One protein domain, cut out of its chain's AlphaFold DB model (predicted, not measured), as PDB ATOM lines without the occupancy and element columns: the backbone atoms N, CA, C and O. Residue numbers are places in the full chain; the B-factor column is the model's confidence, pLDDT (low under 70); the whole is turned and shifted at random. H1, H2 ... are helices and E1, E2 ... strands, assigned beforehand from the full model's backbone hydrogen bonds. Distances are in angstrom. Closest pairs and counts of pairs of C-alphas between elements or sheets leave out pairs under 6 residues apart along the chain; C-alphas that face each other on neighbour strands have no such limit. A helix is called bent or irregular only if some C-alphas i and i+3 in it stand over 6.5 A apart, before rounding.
ATOM      1  N   ASP A  76      89.171 163.670 133.495       72.50
ATOM      2  CA  ASP A  76      90.059 163.793 134.656       72.50
ATOM      3  C   ASP A  76      91.093 164.920 134.474       72.50
ATOM      4  O   ASP A  76      91.597 165.445 135.459       72.50
ATOM      5  N   VAL A  77      91.427 165.307 133.233       76.56
ATOM      6  CA  VAL A  77      92.421 166.353 132.921       76.56
ATOM      7  C   VAL A  77      91.737 167.602 132.367       76.56
ATOM      8  O   VAL A  77      91.342 167.662 131.204       76.56
ATOM      9  N   ASN A  78      91.670 168.640 133.192       77.38
ATOM     10  CA  ASN A  78      91.078 169.934 132.883       77.38
ATOM     11  C   ASN A  78      92.157 170.937 132.473       77.38
ATOM     12  O   ASN A  78      93.166 171.079 133.153       77.38
ATOM     13  N   LYS A  79      91.958 171.695 131.392       79.44
ATOM     14  CA  LYS A  79      92.916 172.724 130.953       79.44
ATOM     15  C   LYS A  79      92.354 174.113 131.240       79.44
ATOM     16  O   LYS A  79      91.649 174.679 130.410       79.44
ATOM     17  N   SER A  80      92.661 174.666 132.412       75.94
ATOM     18  CA  SER A  80      92.294 176.051 132.744       75.94
ATOM     19  C   SER A  80      93.475 176.968 132.421       75.94
ATOM     20  O   SER A  80      94.597 176.741 132.866       75.94
ATOM     21  N   ASN A  81      93.259 177.966 131.561       79.19
ATOM     22  CA  ASN A  81      94.277 178.954 131.171       79.19
ATOM     23  C   ASN A  81      95.573 178.362 130.573       79.19
ATOM     24  O   ASN A  81      96.651 178.928 130.717       79.19
ATOM     25  N   GLY A  82      95.477 177.209 129.902       79.19
ATOM     26  CA  GLY A  82      96.627 176.520 129.305       79.19
ATOM     27  C   GLY A  82      97.382 175.585 130.256       79.19
ATOM     28  O   GLY A  82      98.193 174.792 129.776       79.19
ATOM     29  N   ILE A  83      97.069 175.604 131.555       77.38
ATOM     30  CA  ILE A  83      97.668 174.725 132.562       77.38
ATOM     31  C   ILE A  83      96.762 173.495 132.734       77.38
ATOM     32  O   ILE A  83      95.590 173.650 133.093       77.38
ATOM     33  N   PRO A  84      97.256 172.275 132.454       75.56
ATOM     34  CA  PRO A  84      96.515 171.061 132.757       75.56
ATOM     35  C   PRO A  84      96.475 170.838 134.278       75.56
ATOM     36  O   PRO A  84      97.504 170.869 134.949       75.56
ATOM     37  N   SER A  85      95.282 170.605 134.807       79.50
ATOM     38  CA  SER A  85      94.981 170.230 136.186       79.50
ATOM     39  C   SER A  85      94.270 168.891 136.163       79.50
ATOM     40  O   SER A  85      93.428 168.666 135.298       79.50
ATOM     41  N   ILE A  86      94.592 168.013 137.102       76.38
ATOM     42  CA  ILE A  86      93.987 166.689 137.171       76.38
ATOM     43  C   ILE A  86      93.025 166.659 138.358       76.38
ATOM     44  O   ILE A  86      93.449 166.941 139.476       76.38
ATOM     45  N   ASP A  87      91.750 166.357 138.119       71.06
ATOM     46  CA  ASP A  87      90.689 166.387 139.129       71.06
ATOM     47  C   ASP A  87      90.059 165.005 139.327       71.06
ATOM     48  O   ASP A  87      88.938 164.712 138.923       71.06
ATOM     49  N   PHE A  88      90.824 164.116 139.957       67.12
ATOM     50  CA  PHE A  88      90.352 162.780 140.321       67.12
ATOM     51  C   PHE A  88      89.484 162.759 141.588       67.12
ATOM     52  O   PHE A  88      89.090 161.673 142.030       67.12
ATOM     53  N   LEU A  89      89.275 163.913 142.237       66.69
ATOM     54  CA  LEU A  89      88.874 163.988 143.641       66.69
ATOM     55  C   LEU A  89      87.601 163.187 143.896       66.69
ATOM     56  O   LEU A  89      87.592 162.360 144.798       66.69
ATOM     57  N   GLU A  90      86.569 163.333 143.073       71.44
ATOM     58  CA  GLU A  90      85.273 162.692 143.320       71.44
ATOM     59  C   GLU A  90      85.325 161.158 143.230       71.44
ATOM     60  O   GLU A  90      84.814 160.459 144.108       71.44
ATOM     61  N   ARG A  91      86.044 160.613 142.240       74.19
ATOM     62  CA  ARG A  91      86.252 159.161 142.097       74.19
ATOM     63  C   ARG A  91      87.142 158.591 143.197       74.19
ATOM     64  O   ARG A  91      86.851 157.519 143.723       74.19
ATOM     65  N   ILE A  92      88.212 159.297 143.564       72.94
ATOM     66  CA  ILE A  92      89.094 158.885 144.665       72.94
ATOM     67  C   ILE A  92      88.341 158.956 145.994       72.94
ATOM     68  O   ILE A  92      88.444 158.034 146.796       72.94
ATOM     69  N   HIS A  93      87.534 159.992 146.220       69.25
ATOM     70  CA  HIS A  93      86.683 160.111 147.400       69.25
ATOM     71  C   HIS A  93      85.687 158.955 147.486       69.25
ATOM     72  O   HIS A  93      85.554 158.359 148.552       69.25
ATOM     73  N   GLN A  94      85.035 158.591 146.382       71.44
ATOM     74  CA  GLN A  94      84.082 157.484 146.360       71.44
ATOM     75  C   GLN A  94      84.751 156.134 146.657       71.44
ATOM     76  O   GLN A  94      84.226 155.354 147.451       71.44
ATOM     77  N   LEU A  95      85.944 155.894 146.104       69.69
ATOM     78  CA  LEU A  95      86.743 154.695 146.380       69.69
ATOM     79  C   LEU A  95      87.221 154.638 147.829       69.69
ATOM     80  O   LEU A  95      87.084 153.606 148.479       69.69
ATOM     81  N   LEU A  96      87.712 155.757 148.367       66.25
ATOM     82  CA  LEU A  96      88.109 155.846 149.769       66.25
ATOM     83  C   LEU A  96      86.913 155.610 150.697       66.25
ATOM     84  O   LEU A  96      87.053 154.919 151.698       66.25
ATOM     85  N   VAL A  97      85.730 156.139 150.380       66.25
ATOM     86  CA  VAL A  97      84.511 155.922 151.176       66.25
ATOM     87  C   VAL A  97      84.078 154.453 151.143       66.25
ATOM     88  O   VAL A  97      83.741 153.902 152.188       66.25
ATOM     89  N   GLU A  98      84.138 153.789 149.992       64.25
ATOM     90  CA  GLU A  98      83.808 152.364 149.840       64.25
ATOM     91  C   GLU A  98      84.824 151.447 150.558       64.25
ATOM     92  O   GLU A  98      84.455 150.469 151.220       64.25
ATOM     93  N   GLU A  99      86.109 151.804 150.521       58.47
ATOM     94  CA  GLU A  99      87.194 151.086 151.199       58.47
ATOM     95  C   GLU A  99      87.190 151.312 152.728       58.47
ATOM     96  O   GLU A  99      87.455 150.397 153.521       58.47
ATOM     97  N   MET A 100      86.824 152.521 153.167       52.72
ATOM     98  CA  MET A 100      86.640 152.854 154.582       52.72
ATOM     99  C   MET A 100      85.349 152.256 155.154       52.72
ATOM    100  O   MET A 100      85.360 151.824 156.307       52.72
ATOM    101  N   ALA A 101      84.272 152.140 154.368       56.78
ATOM    102  CA  ALA A 101      83.009 151.521 154.790       56.78
ATOM    103  C   ALA A 101      83.159 150.027 155.131       56.78
ATOM    104  O   ALA A 101      82.441 149.496 155.978       56.78
ATOM    105  N   THR A 102      84.130 149.347 154.519       53.31
ATOM    106  CA  THR A 102      84.483 147.953 154.839       53.31
ATOM    107  C   THR A 102      85.566 147.838 155.919       53.31
ATOM    108  O   THR A 102      85.938 146.729 156.316       53.31
ATOM    109  N   SER A 103      86.086 148.962 156.426       51.09
ATOM    110  CA  SER A 103      87.065 148.998 157.512       51.09
ATOM    111  C   SER A 103      86.374 149.074 158.871       51.09
ATOM    112  O   SER A 103      85.947 150.126 159.333       51.09
ATOM    113  N   VAL A 104      86.255 147.932 159.548       58.62
ATOM    114  CA  VAL A 104      85.815 147.925 160.947       58.62
ATOM    115  C   VAL A 104      87.038 148.163 161.826       58.62
ATOM    116  O   VAL A 104      87.885 147.283 161.986       58.62
ATOM    117  N   VAL A 105      87.145 149.358 162.411       59.06
ATOM    118  CA  VAL A 105      88.166 149.655 163.425       59.06
ATOM    119  C   VAL A 105      87.779 148.947 164.726       59.06
ATOM    120  O   VAL A 105      87.047 149.475 165.561       59.06
ATOM    121  N   LEU A 106      88.255 147.712 164.903       66.25
ATOM    122  CA  LEU A 106      88.070 146.964 166.143       66.25
ATOM    123  C   LEU A 106      89.110 147.401 167.177       66.25
ATOM    124  O   LEU A 106      90.318 147.270 166.972       66.25
ATOM    125  N   LYS A 107      88.643 147.897 168.328       78.38
ATOM    126  CA  LYS A 107      89.529 148.192 169.460       78.38
ATOM    127  C   LYS A 107      90.189 146.902 169.941       78.38
ATOM    128  O   LYS A 107      89.524 145.877 170.093       78.38
ATOM    129  N   LYS A 108      91.481 146.982 170.274       81.12
ATOM    130  CA  LYS A 108      92.261 145.873 170.855       81.12
ATOM    131  C   LYS A 108      91.554 145.214 172.046       81.12
ATOM    132  O   LYS A 108      91.603 143.999 172.182       81.12
ATOM    133  N   GLU A 109      90.877 146.009 172.872       83.69
ATOM    134  CA  GLU A 109      90.088 145.546 174.022       83.69
ATOM    135  C   GLU A 109      88.980 144.570 173.604       83.69
ATOM    136  O   GLU A 109      88.853 143.499 174.181       83.69
ATOM    137  N   ILE A 110      88.234 144.893 172.544       83.38
ATOM    138  CA  ILE A 110      87.128 144.063 172.050       83.38
ATOM    139  C   ILE A 110      87.663 142.737 171.506       83.38
ATOM    140  O   ILE A 110      87.107 141.681 171.785       83.38
ATOM    141  N   LEU A 111      88.772 142.780 170.765       84.94
ATOM    142  CA  LEU A 111      89.426 141.572 170.260       84.94
ATOM    143  C   LEU A 111      89.925 140.684 171.400       84.94
ATOM    144  O   LEU A 111      89.801 139.467 171.323       84.94
ATOM    145  N   TRP A 112      90.446 141.284 172.470       87.06
ATOM    146  CA  TRP A 112      90.873 140.543 173.651       87.06
ATOM    147  C   TRP A 112      89.701 139.853 174.357       87.06
ATOM    148  O   TRP A 112      89.837 138.696 174.744       87.06
ATOM    149  N   GLU A 113      88.551 140.522 174.474       87.00
ATOM    150  CA  GLU A 113      87.323 139.939 175.031       87.00
ATOM    151  C   GLU A 113      86.788 138.795 174.160       87.00
ATOM    152  O   GLU A 113      86.545 137.698 174.661       87.00
ATOM    153  N   ILE A 114      86.687 139.000 172.842       84.75
ATOM    154  CA  ILE A 114      86.271 137.952 171.891       84.75
ATOM    155  C   ILE A 114      87.208 136.747 171.990       84.75
ATOM    156  O   ILE A 114      86.764 135.605 172.098       84.75
ATOM    157  N   GLY A 115      88.515 137.001 171.998       86.25
ATOM    158  CA  GLY A 115      89.511 135.965 172.196       86.25
ATOM    159  C   GLY A 115      89.347 135.242 173.519       86.25
ATOM    160  O   GLY A 115      89.379 134.018 173.528       86.25
ATOM    161  N   GLY A 116      89.120 135.982 174.607       85.50
ATOM    162  CA  GLY A 116      88.907 135.454 175.954       85.50
ATOM    163  C   GLY A 116      87.702 134.520 176.053       85.50
ATOM    164  O   GLY A 116      87.753 133.543 176.799       85.50
ATOM    165  N   LEU A 117      86.661 134.778 175.257       83.38
ATOM    166  CA  LEU A 117      85.478 133.920 175.139       83.38
ATOM    167  C   LEU A 117      85.778 132.617 174.392       83.38
ATOM    168  O   LEU A 117      85.163 131.592 174.681       83.38
ATOM    169  N   ILE A 118      86.750 132.634 173.476       83.69
ATOM    170  CA  ILE A 118      87.267 131.422 172.841       83.69
ATOM    171  C   ILE A 118      88.141 130.676 173.856       83.69
ATOM    172  O   ILE A 118      87.778 129.577 174.276       83.69
ATOM    173  N   ARG A 119      89.289 131.260 174.244       85.44
ATOM    174  CA  ARG A 119      90.264 130.740 175.225       85.44
ATOM    175  C   ARG A 119      91.176 131.862 175.755       85.44
ATOM    176  O   ARG A 119      91.143 132.998 175.303       85.44
ATOM    177  N   LYS A 120      92.066 131.554 176.704       88.69
ATOM    178  CA  LYS A 120      93.031 132.536 177.229       88.69
ATOM    179  C   LYS A 120      93.948 133.059 176.110       88.69
ATOM    180  O   LYS A 120      94.764 132.307 175.584       88.69
ATOM    181  N   VAL A 121      93.833 134.347 175.789       88.56
ATOM    182  CA  VAL A 121      94.657 135.039 174.786       88.56
ATOM    183  C   VAL A 121      96.051 135.323 175.345       88.56
ATOM    184  O   VAL A 121      96.191 135.747 176.493       88.56
ATOM    185  N   THR A 122      97.086 135.094 174.539       89.19
ATOM    186  CA  THR A 122      98.482 135.447 174.850       89.19
ATOM    187  C   THR A 122      98.963 136.634 174.039       89.19
ATOM    188  O   THR A 122      99.640 137.511 174.572       89.19
ATOM    189  N   LYS A 123      98.618 136.671 172.750       87.69
ATOM    190  CA  LYS A 123      99.097 137.682 171.812       87.69
ATOM    191  C   LYS A 123      98.011 138.023 170.799       87.69
ATOM    192  O   LYS A 123      97.329 137.138 170.292       87.69
ATOM    193  N   LEU A 124      97.895 139.312 170.503       86.94
ATOM    194  CA  LEU A 124      97.146 139.828 169.362       86.94
ATOM    195  C   LEU A 124      98.142 140.272 168.303       86.94
ATOM    196  O   LEU A 124      99.090 140.990 168.624       86.94
ATOM    197  N   ASP A 125      97.910 139.843 167.073       82.56
ATOM    198  CA  ASP A 125      98.676 140.243 165.910       82.56
ATOM    199  C   ASP A 125      97.727 140.824 164.858       82.56
ATOM    200  O   ASP A 125      96.762 140.192 164.418       82.56
ATOM    201  N   PHE A 126      97.971 142.082 164.515       77.44
ATOM    202  CA  PHE A 126      97.166 142.825 163.559       77.44
ATOM    203  C   PHE A 126      97.858 142.691 162.211       77.44
ATOM    204  O   PHE A 126      98.707 143.509 161.861       77.44
ATOM    205  N   ASN A 127      97.541 141.620 161.484       69.38
ATOM    206  CA  ASN A 127      98.101 141.448 160.156       69.38
ATOM    207  C   ASN A 127      97.333 142.336 159.170       69.38
ATOM    208  O   ASN A 127      96.187 142.050 158.818       69.38
ATOM    209  N   THR A 128      97.957 143.433 158.749       57.34
ATOM    210  CA  THR A 128      97.341 144.409 157.831       57.34
ATOM    211  C   THR A 128      97.706 144.149 156.368       57.34
ATOM    212  O   THR A 128      97.276 144.895 155.494       57.34
ATOM    213  N   ASP A 129      98.474 143.103 156.061       47.22
ATOM    214  CA  ASP A 129      99.137 143.014 154.762       47.22
ATOM    215  C   ASP A 129      98.525 141.950 153.845       47.22
ATOM    216  O   ASP A 129      98.690 140.742 154.030       47.22
ATOM    217  N   ASN A 130      97.774 142.397 152.841       50.16
ATOM    218  CA  ASN A 130      98.274 142.590 151.474       50.16
ATOM    219  C   ASN A 130      97.056 142.775 150.546       50.16
ATOM    220  O   ASN A 130      96.010 142.154 150.754       50.16
ATOM    221  N   LYS A 131      97.202 143.624 149.527       54.03
ATOM    222  CA  LYS A 131      96.178 144.310 148.703       54.03
ATOM    223  C   LYS A 131      95.101 143.454 147.985       54.03
ATOM    224  O   LYS A 131      94.383 143.986 147.153       54.03
ATOM    225  N   GLY A 132      94.939 142.163 148.298       51.50
ATOM    226  CA  GLY A 132      93.931 141.289 147.679       51.50
ATOM    227  C   GLY A 132      93.375 140.124 148.516       51.50
ATOM    228  O   GLY A 132      92.601 139.343 147.976       51.50
ATOM    229  N   ARG A 133      93.737 139.946 149.804       53.53
ATOM    230  CA  ARG A 133      93.281 138.781 150.618       53.53
ATOM    231  C   ARG A 133      92.501 139.098 151.903       53.53
ATOM    232  O   ARG A 133      92.181 138.191 152.664       53.53
ATOM    233  N   GLY A 134      92.117 140.356 152.103       57.41
ATOM    234  CA  GLY A 134      91.315 140.781 153.253       57.41
ATOM    235  C   GLY A 134      92.136 141.017 154.527       57.41
ATOM    236  O   GLY A 134      93.199 140.438 154.732       57.41
ATOM    237  N   ARG A 135      91.630 141.912 155.385       69.75
ATOM    238  CA  ARG A 135      92.213 142.245 156.693       69.75
ATOM    239  C   ARG A 135      91.712 141.238 157.725       69.75
ATOM    240  O   ARG A 135      90.512 141.192 157.981       69.75
ATOM    241  N   TYR A 136      92.602 140.460 158.333       72.88
ATOM    242  CA  TYR A 136      92.249 139.533 159.409       72.88
ATOM    243  C   TYR A 136      93.132 139.756 160.634       72.88
ATOM    244  O   TYR A 136      94.308 140.103 160.540       72.88
ATOM    245  N   VAL A 137      92.544 139.555 161.809       79.56
ATOM    246  CA  VAL A 137      93.270 139.607 163.078       79.56
ATOM    247  C   VAL A 137      93.727 138.198 163.419       79.56
ATOM    248  O   VAL A 137      92.918 137.273 163.472       79.56
ATOM    249  N   ARG A 138      95.022 138.039 163.686       84.94
ATOM    250  CA  ARG A 138      95.589 136.800 164.212       84.94
ATOM    251  C   ARG A 138      95.630 136.873 165.730       84.94
ATOM    252  O   ARG A 138      96.040 137.870 166.323       84.94
ATOM    253  N   MET A 139      95.206 135.797 166.379       87.31
ATOM    254  CA  MET A 139      95.210 135.692 167.834       87.31
ATOM    255  C   MET A 139      95.956 134.435 168.250       87.31
ATOM    256  O   MET A 139      95.600 133.335 167.836       87.31
ATOM    257  N   ALA A 140      96.960 134.587 169.108       86.25
ATOM    258  CA  ALA A 140      97.546 133.456 169.803       86.25
ATOM    259  C   ALA A 140      96.737 133.210 171.077       86.25
ATOM    260  O   ALA A 140      96.608 134.090 171.934       86.25
ATOM    261  N   VAL A 141      96.173 132.012 171.186       86.25
ATOM    262  CA  VAL A 141      95.369 131.582 172.330       86.25
ATOM    263  C   VAL A 141      95.925 130.280 172.891       86.25
ATOM    264  O   VAL A 141      96.478 129.461 172.159       86.25
ATOM    265  N   TYR A 142      95.777 130.067 174.194       83.62
ATOM    266  CA  TYR A 142      96.084 128.777 174.799       83.62
ATOM    267  C   TYR A 142      95.043 127.760 174.379       83.62
ATOM    268  O   TYR A 142      93.854 127.942 174.630       83.62
ATOM    269  N   ILE A 143      95.498 126.664 173.785       81.12
ATOM    270  CA  ILE A 143      94.634 125.600 173.306       81.12
ATOM    271  C   ILE A 143      94.808 124.385 174.219       81.12
ATOM    272  O   ILE A 143      95.876 123.792 174.271       81.12
TER     273      ILE A 143
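Overview. This is residues 76 to 143 of the 259 residues of an uncharacterized protein of Gossypium harknessii (UniProt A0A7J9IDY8). The domain is a long, open rod with a small strand hairpin, E1 and E2, at one end and a head at the other, where the helix H2 packs on one face of a longer strand hairpin, E3 and E4. Between them the helix H1 runs along the rod as a bridge whose residues 92 to 101 stand free, and the tip of the longer hairpin, residues 129 to 134, sticks out from the head back toward the end of H1. The printed part has 68 residues, with two named helices and four named strands in the order E1, E2, H1, H2, E3, E4; the class is mixed, helices and strands, and each two-stranded sheet is antiparallel. The whole is extended, with a radius of gyration of the C-alphas of 20.4 A and spans of 67 by 18 by 14 A.

Along the chain. E1, residues 77 to 80, begins at C-alpha 77 (92.421, 166.353, 132.921) and is 9.7 A long. E2, residues 83 to 86, is 10.0 A long. H1, residues 89 to 101, is 17.7 A long and ends at C-alpha 101 (83.009, 151.521, 154.790). H2, residues 108 to 118, measures 15.4 A. E3, residues 121 to 127, measures 16.3 A, and E4, residues 136 to 141, 15.5 A, ending at C-alpha 141 (95.369, 131.582, 172.330). Neither helix is bent.

Arrangement. E1 and E2 form a hairpin with 145 degrees between their directions; N 78 and O 85 are 2.7 A apart, within hydrogen-bond range, and so are N 85 and O 78, at 2.7 A. E1 is apart from H1, and both strands are apart from H2, E3 and E4. H1 is apart from H2, E3 and E4. E3 and E4 form a second hairpin, at 160 degrees, with N 125 and O 138 at 2.8 A and N 140 and O 123 at 2.8 A. H2 and E3 have 5 pairs of C-alphas within 8 A, the closest being those of Gly 115 and Val 121, 5.8 A apart. H2 and E4 have 2 such pairs, the closest those of Gly 115 and Met 139 at 7.2 A. In H1 and H2 every O i to N i+4 pair is within hydrogen-bond range.

Size, cuts and confidence. The C-alphas farthest apart, those of Asn 81 and Ile 143, are 68.0 A from each other. The printed part has no cut. The links E1 to E2, E2 to H1 and H2 to E3 are tight, H1 to H2 and E3 to E4 are short, and no link is long. The mean pLDDT of the printed part is 73.6; it is under 70 at residues 88 to 89, 93, 95 to 106 and 127 to 135.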